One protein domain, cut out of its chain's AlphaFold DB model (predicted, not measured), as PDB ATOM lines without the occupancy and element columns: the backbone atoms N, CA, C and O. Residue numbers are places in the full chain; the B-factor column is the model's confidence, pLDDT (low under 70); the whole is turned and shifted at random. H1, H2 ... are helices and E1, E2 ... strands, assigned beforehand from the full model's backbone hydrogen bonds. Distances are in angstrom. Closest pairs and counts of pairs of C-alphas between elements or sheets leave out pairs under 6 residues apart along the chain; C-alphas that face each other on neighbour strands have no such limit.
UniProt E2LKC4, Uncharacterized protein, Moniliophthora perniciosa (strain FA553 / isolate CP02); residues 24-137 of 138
ATOM      1  N   LYS A  24      -1.608 -14.173 -42.246       72.12
ATOM      2  CA  LYS A  24      -2.166 -14.595 -43.535       72.12
ATOM      3  C   LYS A  24      -1.169 -15.551 -44.201       72.12
ATOM      4  O   LYS A  24       0.036 -15.381 -43.988       72.12
ATOM      5  N   PRO A  25      -1.627 -16.520 -45.008       77.56
ATOM      6  CA  PRO A  25      -0.712 -17.342 -45.784       77.56
ATOM      7  C   PRO A  25       0.122 -16.475 -46.746       77.56
ATOM      8  O   PRO A  25      -0.327 -15.391 -47.139       77.56
ATOM      9  N   PRO A  26       1.324 -16.934 -47.140       83.06
ATOM     10  CA  PRO A  26       2.099 -16.305 -48.206       83.06
ATOM     11  C   PRO A  26       1.268 -16.155 -49.489       83.06
ATOM     12  O   PRO A  26       0.362 -16.957 -49.713       83.06
ATOM     13  N   PRO A  27       1.565 -15.180 -50.365       86.38
ATOM     14  CA  PRO A  27       0.875 -15.069 -51.648       86.38
ATOM     15  C   PRO A  27       1.003 -16.368 -52.454       86.38
ATOM     16  O   PRO A  27       2.034 -17.043 -52.407       86.38
ATOM     17  N   VAL A  28      -0.058 -16.714 -53.182       86.31
ATOM     18  CA  VAL A  28      -0.078 -17.879 -54.074       86.31
ATOM     19  C   VAL A  28       0.852 -17.608 -55.267       86.31
ATOM     20  O   VAL A  28       0.737 -16.533 -55.866       86.31
ATOM     21  N   PRO A  29       1.765 -18.536 -55.615       89.81
ATOM     22  CA  PRO A  29       2.608 -18.435 -56.804       89.81
ATOM     23  C   PRO A  29       1.785 -18.237 -58.082       89.81
ATOM     24  O   PRO A  29       0.701 -18.802 -58.201       89.81
ATOM     25  N   GLU A  30       2.287 -17.447 -59.041       89.44
ATOM     26  CA  GLU A  30       1.558 -17.124 -60.284       89.44
ATOM     27  C   GLU A  30       1.112 -18.375 -61.053       89.44
ATOM     28  O   GLU A  30      -0.018 -18.428 -61.527       89.44
ATOM     29  N   ASP A  31       1.962 -19.402 -61.118       89.25
ATOM     30  CA  ASP A  31       1.683 -20.678 -61.787       89.25
ATOM     31  C   ASP A  31       0.571 -21.495 -61.111       89.25
ATOM     32  O   ASP A  31      -0.038 -22.353 -61.744       89.25
ATOM     33  N   MET A  32       0.270 -21.210 -59.842       87.06
ATOM     34  CA  MET A  32      -0.743 -21.913 -59.053       87.06
ATOM     35  C   MET A  32      -2.096 -21.197 -59.020       87.06
ATOM     36  O   MET A  32      -3.065 -21.748 -58.499       87.06
ATOM     37  N   LYS A  33      -2.195 -19.972 -59.552       85.62
ATOM     38  CA  LYS A  33      -3.397 -19.132 -59.414       85.62
ATOM     39  C   LYS A  33      -4.623 -19.641 -60.163       85.62
ATOM     40  O   LYS A  33      -5.735 -19.289 -59.775       85.62
ATOM     41  N   ASP A  34      -4.438 -20.481 -61.173       85.31
ATOM     42  CA  ASP A  34      -5.536 -21.107 -61.917       85.31
ATOM     43  C   ASP A  34      -5.895 -22.499 -61.375       85.31
ATOM     44  O   ASP A  34      -6.736 -23.204 -61.939       85.31
ATOM     45  N   HIS A  35      -5.284 -22.914 -60.261       83.75
ATOM     46  CA  HIS A  35      -5.466 -24.231 -59.658       83.75
ATOM     47  C   HIS A  35      -5.874 -24.122 -58.190       83.75
ATOM     48  O   HIS A  35      -5.598 -23.136 -57.504       83.75
ATOM     49  N   VAL A  36      -6.560 -25.150 -57.693       82.06
ATOM     50  CA  VAL A  36      -6.802 -25.254 -56.255       82.06
ATOM     51  C   VAL A  36      -5.477 -25.652 -55.609       82.06
ATOM     52  O   VAL A  36      -4.802 -26.571 -56.072       82.06
ATOM     53  N   CYS A  37      -5.062 -24.951 -54.563       84.12
ATOM     54  CA  CYS A  37      -3.816 -25.251 -53.867       84.12
ATOM     55  C   CYS A  37      -3.944 -25.030 -52.363       84.12
ATOM     56  O   CYS A  37      -4.805 -24.296 -51.880       84.12
ATOM     57  N   VAL A  38      -3.085 -25.712 -51.615       84.50
ATOM     58  CA  VAL A  38      -3.069 -25.721 -50.155       84.50
ATOM     59  C   VAL A  38      -1.694 -25.294 -49.670       84.50
ATOM     60  O   VAL A  38      -0.682 -25.799 -50.148       84.50
ATOM     61  N   TRP A  39      -1.647 -24.379 -48.709       86.19
ATOM     62  CA  TRP A  39      -0.426 -24.013 -48.009       86.19
ATOM     63  C   TRP A  39      -0.304 -24.817 -46.714       86.19
ATOM     64  O   TRP A  39      -1.199 -24.781 -45.859       86.19
ATOM     65  N   GLY A  40       0.807 -25.538 -46.567       87.38
ATOM     66  CA  GLY A  40       1.041 -26.402 -45.415       87.38
ATOM     67  C   GLY A  40       2.292 -27.267 -45.526       87.38
ATOM     68  O   GLY A  40       3.141 -27.039 -46.392       87.38
ATOM     69  N   PHE A  41       2.404 -28.271 -44.653       88.44
ATOM     70  CA  PHE A  41       3.499 -29.248 -44.698       88.44
ATOM     71  C   PHE A  41       3.094 -30.494 -45.464       88.44
ATOM     72  O   PHE A  41       2.035 -31.074 -45.231       88.44
ATOM     73  N   VAL A  42       3.993 -30.958 -46.322       87.12
ATOM     74  CA  VAL A  42       3.921 -32.315 -46.856       87.12
ATOM     75  C   VAL A  42       4.320 -33.270 -45.737       87.12
ATOM     76  O   VAL A  42       5.429 -33.176 -45.216       87.12
ATOM     77  N   LEU A  43       3.431 -34.191 -45.382       86.75
ATOM     78  CA  LEU A  43       3.713 -35.216 -44.389       86.75
ATOM     79  C   LEU A  43       4.621 -36.279 -45.012       86.75
ATOM     80  O   LEU A  43       4.288 -36.878 -46.038       86.75
ATOM     81  N   THR A  44       5.794 -36.479 -44.417       86.19
ATOM     82  CA  THR A  44       6.811 -37.411 -44.916       86.19
ATOM     83  C   THR A  44       6.763 -38.735 -44.155       86.19
ATOM     84  O   THR A  44       5.983 -38.915 -43.216       86.19
ATOM     85  N   LYS A  45       7.651 -39.670 -44.518       86.44
ATOM     86  CA  LYS A  45       7.856 -40.908 -43.751       86.44
ATOM     87  C   LYS A  45       8.309 -40.651 -42.313       86.44
ATOM     88  O   LYS A  45       8.062 -41.501 -41.465       86.44
ATOM     89  N   ALA A  46       8.955 -39.519 -42.023       86.38
ATOM     90  CA  ALA A  46       9.323 -39.168 -40.653       86.38
ATOM     91  C   ALA A  46       8.078 -38.890 -39.793       86.38
ATOM     92  O   ALA A  46       8.037 -39.275 -38.629       86.38
ATOM     93  N   THR A  47       7.042 -38.291 -40.389       86.19
ATOM     94  CA  THR A  47       5.785 -37.970 -39.703       86.19
ATOM     95  C   THR A  47       4.792 -39.137 -39.699       86.19
ATOM     96  O   THR A  47       4.194 -39.439 -38.670       86.19
ATOM     97  N   LEU A  48       4.603 -39.810 -40.840       84.69
ATOM     98  CA  LEU A  48       3.586 -40.863 -41.006       84.69
ATOM     99  C   LEU A  48       4.127 -42.288 -40.826       84.69
ATOM    100  O   LEU A  48       3.350 -43.229 -40.684       84.69
ATOM    101  N   GLY A  49       5.446 -42.467 -40.797       84.00
ATOM    102  CA  GLY A  49       6.077 -43.782 -40.867       84.00
ATOM    103  C   GLY A  49       6.129 -44.337 -42.294       84.00
ATOM    104  O   GLY A  49       5.792 -43.671 -43.272       84.00
ATOM    105  N   SER A  50       6.585 -45.584 -42.430       81.38
ATOM    106  CA  SER A  50       6.670 -46.281 -43.726       81.38
ATOM    107  C   SER A  50       5.384 -47.052 -44.066       81.38
ATOM    108  O   SER A  50       5.464 -48.197 -44.504       81.38
ATOM    109  N   CYS A  51       4.207 -46.459 -43.841       76.88
ATOM    110  CA  CYS A  51       2.933 -47.081 -44.205       76.88
ATOM    111  C   CYS A  51       2.643 -46.925 -45.707       76.88
ATOM    112  O   CYS A  51       3.056 -45.949 -46.337       76.88
ATOM    113  N   SER A  52       1.921 -47.884 -46.286       78.75
ATOM    114  CA  SER A  52       1.488 -47.791 -47.684       78.75
ATOM    115  C   SER A  52       0.351 -46.769 -47.845       78.75
ATOM    116  O   SER A  52      -0.504 -46.687 -46.954       78.75
ATOM    117  N   PRO A  53       0.279 -46.049 -48.981       77.44
ATOM    118  CA  PRO A  53      -0.817 -45.126 -49.263       77.44
ATOM    119  C   PRO A  53      -2.184 -45.816 -49.263       77.44
ATOM    120  O   PRO A  53      -2.302 -46.980 -49.651       77.44
ATOM    121  N   ASN A  54      -3.230 -45.077 -48.892       76.19
ATOM    122  CA  ASN A  54      -4.630 -45.518 -48.871       76.19
ATOM    123  C   ASN A  54      -4.895 -46.721 -47.951       76.19
ATOM    124  O   ASN A  54      -5.817 -47.508 -48.177       76.19
ATOM    125  N   THR A  55      -4.086 -46.880 -46.904       83.00
ATOM    126  CA  THR A  55      -4.284 -47.925 -45.897       83.00
ATOM    127  C   THR A  55      -4.982 -47.387 -44.654       83.00
ATOM    128  O   THR A  55      -4.965 -46.191 -44.349       83.00
ATOM    129  N   ARG A  56      -5.577 -48.305 -43.881       86.00
ATOM    130  CA  ARG A  56      -6.108 -47.976 -42.553       86.00
ATOM    131  C   ARG A  56      -5.014 -47.426 -41.638       86.00
ATOM    132  O   ARG A  56      -5.278 -46.496 -40.888       86.00
ATOM    133  N   GLU A  57      -3.798 -47.961 -41.744       87.62
ATOM    134  CA  GLU A  57      -2.643 -47.478 -40.988       87.62
ATOM    135  C   GLU A  57      -2.328 -46.017 -41.324       87.62
ATOM    136  O   GLU A  57      -2.237 -45.201 -40.414       87.62
ATOM    137  N   GLU A  58      -2.245 -45.650 -42.606       83.69
ATOM    138  CA  GLU A  58      -2.039 -44.251 -43.006       83.69
ATOM    139  C   GLU A  58      -3.155 -43.342 -42.467       83.69
ATOM    140  O   GLU A  58      -2.886 -42.265 -41.939       83.69
ATOM    141  N   THR A  59      -4.408 -43.803 -42.516       84.44
ATOM    142  CA  THR A  59      -5.555 -43.055 -41.974       84.44
ATOM    143  C   THR A  59      -5.428 -42.825 -40.465       84.44
ATOM    144  O   THR A  59      -5.696 -41.728 -39.974       84.44
ATOM    145  N   GLU A  60      -5.021 -43.852 -39.717       87.62
ATOM    146  CA  GLU A  60      -4.781 -43.770 -38.272       87.62
ATOM    147  C   GLU A  60      -3.614 -42.816 -37.961       87.62
ATOM    148  O   GLU A  60      -3.735 -41.972 -37.075       87.62
ATOM    149  N   ARG A  61      -2.527 -42.860 -38.743       87.38
ATOM    150  CA  ARG A  61      -1.377 -41.946 -38.605       87.38
ATOM    151  C   ARG A  61      -1.762 -40.496 -38.870       87.38
ATOM    152  O   ARG A  61      -1.418 -39.615 -38.085       87.38
ATOM    153  N   CYS A  62      -2.521 -40.251 -39.933       85.31
ATOM    154  CA  CYS A  62      -3.057 -38.931 -40.237       85.31
ATOM    155  C   CYS A  62      -3.967 -38.421 -39.115       85.31
ATOM    156  O   CYS A  62      -3.892 -37.245 -38.769       85.31
ATOM    157  N   ARG A  63      -4.779 -39.285 -38.492       86.38
ATOM    158  CA  ARG A  63      -5.593 -38.897 -37.330       86.38
ATOM    159  C   ARG A  63      -4.729 -38.462 -36.148       86.38
ATOM    160  O   ARG A  63      -4.997 -37.406 -35.586       86.38
ATOM    161  N   SER A  64      -3.677 -39.208 -35.819       88.25
ATOM    162  CA  SER A  64      -2.758 -38.828 -34.737       88.25
ATOM    163  C   SER A  64      -2.056 -37.488 -34.994       88.25
ATOM    164  O   SER A  64      -1.774 -36.750 -34.054       88.25
ATOM    165  N   VAL A  65      -1.814 -37.121 -36.258       88.75
ATOM    166  CA  VAL A  65      -1.320 -35.779 -36.617       88.75
ATOM    167  C   VAL A  65      -2.346 -34.691 -36.271       88.75
ATOM    168  O   VAL A  65      -1.959 -33.634 -35.771       88.75
ATOM    169  N   LEU A  66      -3.642 -34.934 -36.495       85.56
ATOM    170  CA  LEU A  66      -4.703 -33.986 -36.122       85.56
ATOM    171  C   LEU A  66      -4.824 -33.842 -34.606       85.56
ATOM    172  O   LEU A  66      -4.893 -32.723 -34.106       85.56
ATOM    173  N   GLU A  67      -4.768 -34.957 -33.881       87.62
ATOM    174  CA  GLU A  67      -4.764 -34.967 -32.413       87.62
ATOM    175  C   GLU A  67      -3.575 -34.159 -31.871       87.62
ATOM    176  O   GLU A  67      -3.740 -33.319 -30.988       87.62
ATOM    177  N   ALA A  68      -2.390 -34.313 -32.469       89.38
ATOM    178  CA  ALA A  68      -1.224 -33.518 -32.104       89.38
ATOM    179  C   ALA A  68      -1.417 -32.011 -32.349       89.38
ATOM    180  O   ALA A  68      -0.922 -31.217 -31.550       89.38
ATOM    181  N   CYS A  69      -2.132 -31.612 -33.410       86.44
ATOM    182  CA  CYS A  69      -2.474 -30.207 -33.675       86.44
ATOM    183  C   CYS A  69      -3.408 -29.630 -32.601       86.44
ATOM    184  O   CYS A  69      -3.207 -28.502 -32.142       86.44
ATOM    185  N   ASP A  70      -4.404 -30.409 -32.175       84.56
ATOM    186  CA  ASP A  70      -5.309 -30.022 -31.092       84.56
ATOM    187  C   ASP A  70      -4.551 -29.898 -29.758       84.56
ATOM    188  O   ASP A  70      -4.730 -28.916 -29.038       84.56
ATOM    189  N   GLU A  71      -3.640 -30.831 -29.460       87.31
ATOM    190  CA  GLU A  71      -2.827 -30.817 -28.236       87.31
ATOM    191  C   GLU A  71      -1.903 -29.598 -28.124       87.31
ATOM    192  O   GLU A  71      -1.691 -29.094 -27.022       87.31
ATOM    193  N   VAL A  72      -1.355 -29.099 -29.239       85.88
ATOM    194  CA  VAL A  72      -0.536 -27.869 -29.234       85.88
ATOM    195  C   VAL A  72      -1.380 -26.588 -29.234       85.88
ATOM    196  O   VAL A  72      -0.835 -25.486 -29.150       85.88
ATOM    197  N   GLY A  73      -2.710 -26.696 -29.293       79.56
ATOM    198  CA  GLY A  73      -3.616 -25.545 -29.283       79.56
ATOM    199  C   GLY A  73      -3.723 -24.821 -30.625       79.56
ATOM    200  O   GLY A  73      -4.241 -23.708 -30.677       79.56
ATOM    201  N   ILE A  74      -3.279 -25.447 -31.721       76.44
ATOM    202  CA  ILE A  74      -3.535 -24.948 -33.078       76.44
ATOM    203  C   ILE A  74      -5.016 -25.163 -33.437       76.44
ATOM    204  O   ILE A  74      -5.549 -24.478 -34.302       76.44
ATOM    205  N   GLY A  75      -5.735 -26.034 -32.722       67.00
ATOM    206  CA  GLY A  75      -7.078 -26.472 -33.100       67.00
ATOM    207  C   GLY A  75      -7.024 -27.315 -34.371       67.00
ATOM    208  O   GLY A  75      -5.946 -27.525 -34.922       67.00
ATOM    209  N   SER A  76      -8.172 -27.795 -34.852       60.19
ATOM    210  CA  SER A  76      -8.190 -28.639 -36.045       60.19
ATOM    211  C   SER A  76      -7.850 -27.793 -37.277       60.19
ATOM    212  O   SER A  76      -8.687 -26.971 -37.672       60.19
ATOM    213  N   PRO A  77      -6.671 -27.968 -37.915       63.62
ATOM    214  CA  PRO A  77      -6.460 -27.419 -39.244       63.62
ATOM    215  C   PRO A  77      -7.644 -27.787 -40.140       63.62
ATOM    216  O   PRO A  77      -8.287 -28.825 -39.942       63.62
ATOM    217  N   GLN A  78      -7.900 -26.994 -41.184       57.66
ATOM    218  CA  GLN A  78      -8.599 -27.523 -42.355       57.66
ATOM    219  C   GLN A  78      -7.659 -28.536 -43.013       57.66
ATOM    220  O   GLN A  78      -7.084 -28.283 -44.066       57.66
ATOM    221  N   ALA A  79      -7.432 -29.660 -42.336       50.41
ATOM    222  CA  ALA A  79      -6.524 -30.699 -42.739       50.41
ATOM    223  C   ALA A  79      -7.120 -31.367 -43.960       50.41
ATOM    224  O   ALA A  79      -7.846 -32.358 -43.896       50.41
ATOM    225  N   GLN A  80      -6.838 -30.773 -45.102       58.16
ATOM    226  CA  GLN A  80      -7.099 -31.380 -46.378       58.16
ATOM    227  C   GLN A  80      -5.984 -32.377 -46.596       58.16
ATOM    228  O   GLN A  80      -4.990 -32.099 -47.266       58.16
ATOM    229  N   ILE A  81      -6.181 -33.551 -45.996       55.81
ATOM    230  CA  ILE A  81      -5.494 -34.782 -46.364       55.81
ATOM    231  C   ILE A  81      -5.929 -35.054 -47.806       55.81
ATOM    232  O   ILE A  81      -6.933 -35.709 -48.083       55.81
ATOM    233  N   THR A  82      -5.261 -34.378 -48.732       53.16
ATOM    234  CA  THR A  82      -5.640 -34.369 -50.132       53.16
ATOM    235  C   THR A  82      -4.942 -35.544 -50.782       53.16
ATOM    236  O   THR A  82      -3.728 -35.529 -50.947       53.16
ATOM    237  N   TYR A  83      -5.709 -36.559 -51.155       54.78
ATOM    238  CA  TYR A  83      -5.218 -37.661 -51.967       54.78
ATOM    239  C   TYR A  83      -5.283 -37.263 -53.445       54.78
ATOM    240  O   TYR A  83      -6.288 -37.497 -54.107       54.78
ATOM    241  N   GLY A  84      -4.228 -36.627 -53.958       40.53
ATOM    242  CA  GLY A  84      -4.074 -36.305 -55.381       40.53
ATOM    243  C   GLY A  84      -2.805 -36.937 -55.955       40.53
ATOM    244  O   GLY A  84      -1.715 -36.682 -55.452       40.53
ATOM    245  N   ASN A  85      -2.950 -37.770 -56.993       45.38
ATOM    246  CA  ASN A  85      -1.867 -38.432 -57.742       45.38
ATOM    247  C   ASN A  85      -0.842 -39.231 -56.911       45.38
ATOM    248  O   ASN A  85       0.352 -39.227 -57.197       45.38
ATOM    249  N   GLY A  86      -1.330 -39.985 -55.925       49.12
ATOM    250  CA  GLY A  86      -0.671 -41.217 -55.483       49.12
ATOM    251  C   GLY A  86       0.197 -41.152 -54.229       49.12
ATOM    252  O   GLY A  86       0.279 -42.179 -53.566       49.12
ATOM    253  N   ASP A  87       0.776 -40.006 -53.841       52.84
ATOM    254  CA  ASP A  87       1.969 -40.101 -52.976       52.84
ATOM    255  C   ASP A  87       2.058 -39.217 -51.719       52.84
ATOM    256  O   ASP A  87       3.035 -39.382 -50.983       52.84
ATOM    257  N   ARG A  88       1.165 -38.248 -51.433       66.12
ATOM    258  CA  ARG A  88       1.445 -37.278 -50.341       66.12
ATOM    259  C   ARG A  88       0.223 -36.767 -49.578       66.12
ATOM    260  O   ARG A  88      -0.618 -36.078 -50.140       66.12
ATOM    261  N   CYS A  89       0.209 -36.997 -48.264       80.62
ATOM    262  CA  CYS A  89      -0.673 -36.300 -47.329       80.62
ATOM    263  C   CYS A  89      -0.125 -34.892 -47.033       80.62
ATOM    264  O   CYS A  89       1.082 -34.716 -46.868       80.62
ATOM    265  N   VAL A  90      -1.001 -33.890 -46.936       83.31
ATOM    266  CA  VAL A  90      -0.624 -32.503 -46.613       83.31
ATOM    267  C   VAL A  90      -1.349 -32.060 -45.348       83.31
ATOM    268  O   VAL A  90      -2.571 -32.158 -45.254       83.31
ATOM    269  N   LEU A  91      -0.598 -31.536 -44.383       86.31
ATOM    270  CA  LEU A  91      -1.144 -30.796 -43.254       86.31
ATOM    271  C   LEU A  91      -1.350 -29.344 -43.680       86.31
ATOM    272  O   LEU A  91      -0.437 -28.523 -43.588       86.31
ATOM    273  N   GLY A  92      -2.534 -29.071 -44.226       84.12
ATOM    274  CA  GLY A  92      -2.919 -27.767 -44.755       84.12
ATOM    275  C   GLY A  92      -3.526 -26.852 -43.702       84.12
ATOM    276  O   GLY A  92      -4.388 -27.278 -42.933       84.12
ATOM    277  N   TRP A  93      -3.121 -25.583 -43.711       80.81
ATOM    278  CA  TRP A  93      -3.822 -24.543 -42.955       80.81
ATOM    279  C   TRP A  93      -4.626 -23.643 -43.857       80.81
ATOM    280  O   TRP A  93      -5.742 -23.327 -43.476       80.81
ATOM    281  N   ALA A  94      -4.098 -23.286 -45.034       80.81
ATOM    282  CA  ALA A  94      -4.770 -22.416 -45.991       80.81
ATOM    283  C   ALA A  94      -5.072 -23.105 -47.309       80.81
ATOM    284  O   ALA A  94      -4.225 -23.812 -47.839       80.81
ATOM    285  N   GLU A  95      -6.250 -22.830 -47.857       81.44
ATOM    286  CA  GLU A  95      -6.636 -23.219 -49.206       81.44
ATOM    287  C   GLU A  95      -6.842 -21.966 -50.057       81.44
ATOM    288  O   GLU A  95      -7.489 -21.002 -49.641       81.44
ATOM    289  N   TYR A  96      -6.328 -22.012 -51.277       80.88
ATOM    290  CA  TYR A  96      -6.712 -21.124 -52.354       80.88
ATOM    291  C   TYR A  96      -7.506 -21.913 -53.397       80.88
ATOM    292  O   TYR A  96      -7.089 -22.986 -53.831       80.88
ATOM    293  N   SER A  97      -8.647 -21.361 -53.810       80.44
ATOM    294  CA  SER A  97      -9.480 -21.911 -54.877       80.44
ATOM    295  C   SER A  97      -9.908 -20.785 -55.820       80.44
ATOM    296  O   SER A  97     -10.654 -19.891 -55.393       80.44
ATOM    297  N   PRO A  98      -9.498 -20.816 -57.103       77.31
ATOM    298  CA  PRO A  98      -9.905 -19.807 -58.078       77.31
ATOM    299  C   PRO A  98     -11.414 -19.856 -58.343       77.31
ATOM    300  O   PRO A  98     -12.021 -18.836 -58.658       77.31
ATOM    301  N   TYR A  99     -12.054 -21.015 -58.152       71.38
ATOM    302  CA  TYR A  99     -13.499 -21.172 -58.321       71.38
ATOM    303  C   TYR A  99     -14.289 -20.444 -57.238       71.38
ATOM    304  O   TYR A  99     -15.268 -19.773 -57.555       71.38
ATOM    305  N   HIS A 100     -13.866 -20.522 -55.972       62.81
ATOM    306  CA  HIS A 100     -14.501 -19.755 -54.894       62.81
ATOM    307  C   HIS A 100     -14.323 -18.249 -55.096       62.81
ATOM    308  O   HIS A 100     -15.259 -17.486 -54.866       62.81
ATOM    309  N   TYR A 101     -13.153 -17.839 -55.590       55.50
ATOM    310  CA  TYR A 101     -12.850 -16.438 -55.858       55.50
ATOM    311  C   TYR A 101     -13.690 -15.876 -57.018       55.50
ATOM    312  O   TYR A 101     -14.306 -14.819 -56.890       55.50
ATOM    313  N   ASN A 102     -13.787 -16.621 -58.123       54.09
ATOM    314  CA  ASN A 102     -14.445 -16.161 -59.347       54.09
ATOM    315  C   ASN A 102     -15.973 -16.342 -59.343       54.09
ATOM    316  O   ASN A 102     -16.666 -15.575 -60.005       54.09
ATOM    317  N   SER A 103     -16.519 -17.334 -58.625       53.28
ATOM    318  CA  SER A 103     -17.969 -17.612 -58.637       53.28
ATOM    319  C   SER A 103     -18.760 -16.895 -57.543       53.28
ATOM    320  O   SER A 103     -19.932 -16.591 -57.752       53.28
ATOM    321  N   LEU A 104     -18.142 -16.604 -56.393       54.25
ATOM    322  CA  LEU A 104     -18.844 -16.029 -55.239       54.25
ATOM    323  C   LEU A 104     -18.470 -14.566 -54.971       54.25
ATOM    324  O   LEU A 104     -19.117 -13.927 -54.143       54.25
ATOM    325  N   GLY A 105     -17.430 -14.029 -55.627       50.59
ATOM    326  CA  GLY A 105     -16.901 -12.689 -55.333       50.59
ATOM    327  C   GLY A 105     -16.449 -12.531 -53.876       50.59
ATOM    328  O   GLY A 105     -16.314 -11.413 -53.378       50.59
ATOM    329  N   LEU A 106     -16.264 -13.651 -53.173       49.16
ATOM    330  CA  LEU A 106     -15.858 -13.672 -51.782       49.16
ATOM    331  C   LEU A 106     -14.331 -13.621 -51.727       49.16
ATOM    332  O   LEU A 106     -13.669 -14.338 -52.487       49.16
ATOM    333  N   PRO A 107     -13.749 -12.810 -50.824       50.09
ATOM    334  CA  PRO A 107     -12.327 -12.915 -50.549       50.09
ATOM    335  C   PRO A 107     -12.015 -14.364 -50.142       50.09
ATOM    336  O   PRO A 107     -12.889 -15.021 -49.559       50.09
ATOM    337  N   PRO A 108     -10.804 -14.879 -50.437       53.94
ATOM    338  CA  PRO A 108     -10.406 -16.209 -49.995       53.94
ATOM    339  C   PRO A 108     -10.754 -16.341 -48.515       53.94
ATOM    340  O   PRO A 108     -10.470 -15.411 -47.749       53.94
ATOM    341  N   VAL A 109     -11.441 -17.438 -48.159       53.62
ATOM    342  CA  VAL A 109     -11.870 -17.748 -46.785       53.62
ATOM    343  C   VAL A 109     -10.741 -17.317 -45.870       53.62
ATOM    344  O   VAL A 109      -9.610 -17.714 -46.118       53.62
ATOM    345  N   THR A 110     -10.997 -16.420 -44.914       50.59
ATOM    346  CA  THR A 110      -9.938 -15.855 -44.072       50.59
ATOM    347  C   THR A 110      -9.254 -16.988 -43.347       50.59
ATOM    348  O   THR A 110      -9.771 -17.509 -42.358       50.59
ATOM    349  N   VAL A 111      -8.118 -17.393 -43.899       58.94
ATOM    350  CA  VAL A 111      -7.376 -18.500 -43.367       58.94
ATOM    351  C   VAL A 111      -6.399 -17.950 -42.360       58.94
ATOM    352  O   VAL A 111      -5.494 -17.182 -42.695       58.94
ATOM    353  N   SER A 112      -6.613 -18.333 -41.119       67.56
ATOM    354  CA  SER A 112      -5.684 -18.051 -40.052       67.56
ATOM    355  C   SER A 112      -4.561 -19.088 -40.117       67.56
ATOM    356  O   SER A 112      -4.816 -20.286 -40.025       67.56
ATOM    357  N   VAL A 113      -3.317 -18.641 -40.300       78.00
ATOM    358  CA  VAL A 113      -2.121 -19.494 -40.213       78.00
ATOM    359  C   VAL A 113      -1.615 -19.513 -38.769       78.00
ATOM    360  O   VAL A 113      -1.563 -18.435 -38.156       78.00
ATOM    361  N   PRO A 114      -1.244 -20.686 -38.216       80.94
ATOM    362  CA  PRO A 114      -0.724 -20.761 -36.856       80.94
ATOM    363  C   PRO A 114       0.522 -19.890 -36.663       80.94
ATOM    364  O   PRO A 114       1.261 -19.622 -37.614       80.94
ATOM    365  N   SER A 115       0.764 -19.432 -35.436       83.00
ATOM    366  CA  SER A 115       1.982 -18.687 -35.110       83.00
ATOM    367  C   SER A 115       3.242 -19.536 -35.314       83.00
ATOM    368  O   SER A 115       3.199 -20.765 -35.242       83.00
ATOM    369  N   GLU A 116       4.385 -18.891 -35.570       85.75
ATOM    370  CA  GLU A 116       5.668 -19.594 -35.754       85.75
ATOM    371  C   GLU A 116       6.037 -20.447 -34.538       85.75
ATOM    372  O   GLU A 116       6.513 -21.565 -34.701       85.75
ATOM    373  N   GLU A 117       5.762 -19.950 -33.331       87.69
ATOM    374  CA  GLU A 117       5.975 -20.688 -32.085       87.69
ATOM    375  C   GLU A 117       5.165 -21.988 -32.064       87.69
ATOM    376  O   GLU A 117       5.712 -23.056 -31.796       87.69
ATOM    377  N   LYS A 118       3.884 -21.925 -32.445       87.00
ATOM    378  CA  LYS A 118       3.017 -23.102 -32.517       87.00
ATOM    379  C   LYS A 118       3.420 -24.071 -33.618       87.00
ATOM    380  O   LYS A 118       3.390 -25.283 -33.403       87.00
ATOM    381  N   ILE A 119       3.843 -23.559 -34.773       87.44
ATOM    382  CA  ILE A 119       4.412 -24.390 -35.838       87.44
ATOM    383  C   ILE A 119       5.648 -25.125 -35.311       87.44
ATOM    384  O   ILE A 119       5.755 -26.331 -35.502       87.44
ATOM    385  N   GLU A 120       6.547 -24.444 -34.604       90.19
ATOM    386  CA  GLU A 120       7.765 -25.047 -34.061       90.19
ATOM    387  C   GLU A 120       7.480 -26.076 -32.950       90.19
ATOM    388  O   GLU A 120       8.097 -27.144 -32.922       90.19
ATOM    389  N   GLU A 121       6.511 -25.814 -32.065       91.94
ATOM    390  CA  GLU A 121       6.016 -26.799 -31.090       91.94
ATOM    391  C   GLU A 121       5.489 -28.062 -31.785       91.94
ATOM    392  O   GLU A 121       5.854 -29.183 -31.415       91.94
ATOM    393  N   LEU A 122       4.677 -27.893 -32.832       90.06
ATOM    394  CA  LEU A 122       4.139 -29.007 -33.605       90.06
ATOM    395  C   LEU A 122       5.248 -29.774 -34.339       90.06
ATOM    396  O   LEU A 122       5.268 -31.005 -34.294       90.06
ATOM    397  N   ARG A 123       6.203 -29.071 -34.967       90.75
ATOM    398  CA  ARG A 123       7.348 -29.689 -35.662       90.75
ATOM    399  C   ARG A 123       8.113 -30.626 -34.736       90.75
ATOM    400  O   ARG A 123       8.400 -31.753 -35.134       90.75
ATOM    401  N   LYS A 124       8.382 -30.200 -33.499       90.75
ATOM    402  CA  LYS A 124       9.067 -31.020 -32.485       90.75
ATOM    403  C   LYS A 124       8.251 -32.237 -32.058       90.75
ATOM    404  O   LYS A 124       8.824 -33.279 -31.763       90.75
ATOM    405  N   LYS A 125       6.923 -32.114 -32.019       92.12
ATOM    406  CA  LYS A 125       6.025 -33.171 -31.545       92.12
ATOM    407  C   LYS A 125       5.835 -34.301 -32.559       92.12
ATOM    408  O   LYS A 125       5.840 -35.466 -32.174       92.12
ATOM    409  N   ILE A 126       5.666 -33.965 -33.839       89.56
ATOM    410  CA  ILE A 126       5.329 -34.935 -34.902       89.56
ATOM    411  C   ILE A 126       6.371 -35.019 -36.027       89.56
ATOM    412  O   ILE A 126       6.112 -35.635 -37.054       89.56
ATOM    413  N   HIS A 127       7.560 -34.446 -35.834       91.06
ATOM    414  CA  HIS A 127       8.676 -34.514 -36.786       91.06
ATOM    415  C   HIS A 127       8.286 -34.021 -38.189       91.06
ATOM    416  O   HIS A 127       8.412 -34.742 -39.179       91.06
ATOM    417  N   LEU A 128       7.770 -32.792 -38.277       89.12
ATOM    418  CA  LEU A 128       7.517 -32.148 -39.570       89.12
ATOM    419  C   LEU A 128       8.845 -31.693 -40.192       89.12
ATOM    420  O   LEU A 128       9.570 -30.879 -39.613       89.12
ATOM    421  N   GLU A 129       9.137 -32.193 -41.389       88.19
ATOM    422  CA  GLU A 129      10.360 -31.884 -42.134       88.19
ATOM    423  C   GLU A 129      10.160 -30.745 -43.144       88.19
ATOM    424  O   GLU A 129       9.095 -30.593 -43.745       88.19
ATOM    425  N   GLY A 130      11.229 -29.978 -43.388       87.56
ATOM    426  CA  GLY A 130      11.226 -28.879 -44.356       87.56
ATOM    427  C   GLY A 130      10.386 -27.682 -43.912       87.56
ATOM    428  O   GLY A 130      10.014 -27.579 -42.748       87.56
ATOM    429  N   GLU A 131      10.118 -26.771 -44.843       88.94
ATOM    430  CA  GLU A 131       9.318 -25.562 -44.622       88.94
ATOM    431  C   GLU A 131       7.933 -25.700 -45.282       88.94
ATOM    432  O   GLU A 131       7.807 -26.398 -46.301       88.94
ATOM    433  N   PRO A 132       6.888 -25.043 -44.745       88.12
ATOM    434  CA  PRO A 132       5.560 -25.081 -45.339       88.12
ATOM    435  C   PRO A 132       5.550 -24.369 -46.694       88.12
ATOM    436  O   PRO A 132       6.211 -23.348 -46.900       88.12
ATOM    437  N   LYS A 133       4.773 -24.896 -47.639       88.94
ATOM    438  CA  LYS A 133       4.707 -24.385 -49.014       88.94
ATOM    439  C   LYS A 133       3.323 -24.558 -49.613       88.94
ATOM    440  O   LYS A 133       2.512 -25.324 -49.102       88.94
ATOM    441  N   TRP A 134       3.089 -23.875 -50.728       87.94
ATOM    442  CA  TRP A 134       1.935 -24.142 -51.576       87.94
ATOM    443  C   TRP A 134       2.102 -25.480 -52.305       87.94
ATOM    444  O   TRP A 134       3.169 -25.789 -52.845       87.94
ATOM    445  N   VAL A 135       1.046 -26.287 -52.280       85.69
ATOM    446  CA  VAL A 135       0.958 -27.612 -52.893       85.69
ATOM    447  C   VAL A 135      -0.332 -27.678 -53.702       85.69
ATOM    448  O   VAL A 135      -1.388 -27.282 -53.212       85.69
ATOM    449  N   TYR A 136      -0.254 -28.176 -54.935       83.69
ATOM    450  CA  TYR A 136      -1.429 -28.389 -55.778       83.69
ATOM    451  C   TYR A 136      -2.422 -29.349 -55.118       83.69
ATOM    452  O   TYR A 136      -2.044 -30.391 -54.580       83.69
ATOM    453  N   ARG A 137      -3.698 -28.983 -55.182       75.12
ATOM    454  CA  ARG A 137      -4.828 -29.765 -54.704       75.12
ATOM    455  C   ARG A 137      -5.628 -30.188 -55.938       75.12
ATOM    456  O   ARG A 137      -6.588 -29.514 -56.291       75.12
TER     457      ARG A 137
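This is residues 24 to 137 of the 138 residues of an uncharacterized protein of Moniliophthora perniciosa (strain FA553 / isolate CP02) (UniProt E2LKC4). A small, strongly twisted sheet of three strands, E2, E1 and E3, lies in the middle, with helices H1, H2 and H4 gathered toward one end. H3 lies toward the other end, where residues 102 to 107 stick out. The printed part has 114 residues, under half of them in named elements, in the order E1 H1 H2 E2 H3 H4 E3; the class is mixed, helices and strands. The sheet's order is E2 - E1 - E3, antiparallel throughout. The whole is compact, with a radius of gyration of the C-alphas of 14.3 A and spans of 40 by 32 by 21 A.

E1, residues 37 to 42, begins with C-alpha 37 at (-3.816, -25.251, -53.867) and spans 12.6 A. E2, residues 90 to 96, spans 14.1 A, and E3, residues 133 to 136, ends with C-alpha 136 at (-1.429, -28.389, -55.778). H2, residues 56 to 71, spans 22.6 A, and H4, residues 116 to 126, 15.4 A. H1 is residues 45 to 48 and H3 residues 98 to 104.

Inner strand E1 pairs with E2 through N 39 and O 94, 2.8 A, and with E3 through N 38 and O 135, 2.8 A. H2 only just is on the sheet, with 5 pairs of C-alphas within 10 A, and only grazes it with residues 62 to 69. With residues 65 to 69 alone, H2 touches H4, closest C-alphas Cys 69 and Leu 122 at 6.7 A, at a steep tilt of 39 degrees, opposite ways. With residues 58 to 62 alone, H2 only just touches H1, with 3 pairs within 8 A, closest C-alphas Leu 48 and Arg 61 at 5.6 A. H3 touches no helix. In H2, H3 and H4 every O i to N i+4 pair is within hydrogen-bond range; H1 is too short for one.

The C-alphas farthest apart, Ser 50 and Gly 105, are 42.6 A apart. The printed part has no cut. The links H2 to E2 and H3 to H4 are long. Residues 75 to 88 and 100 to 112 have pLDDT under 70.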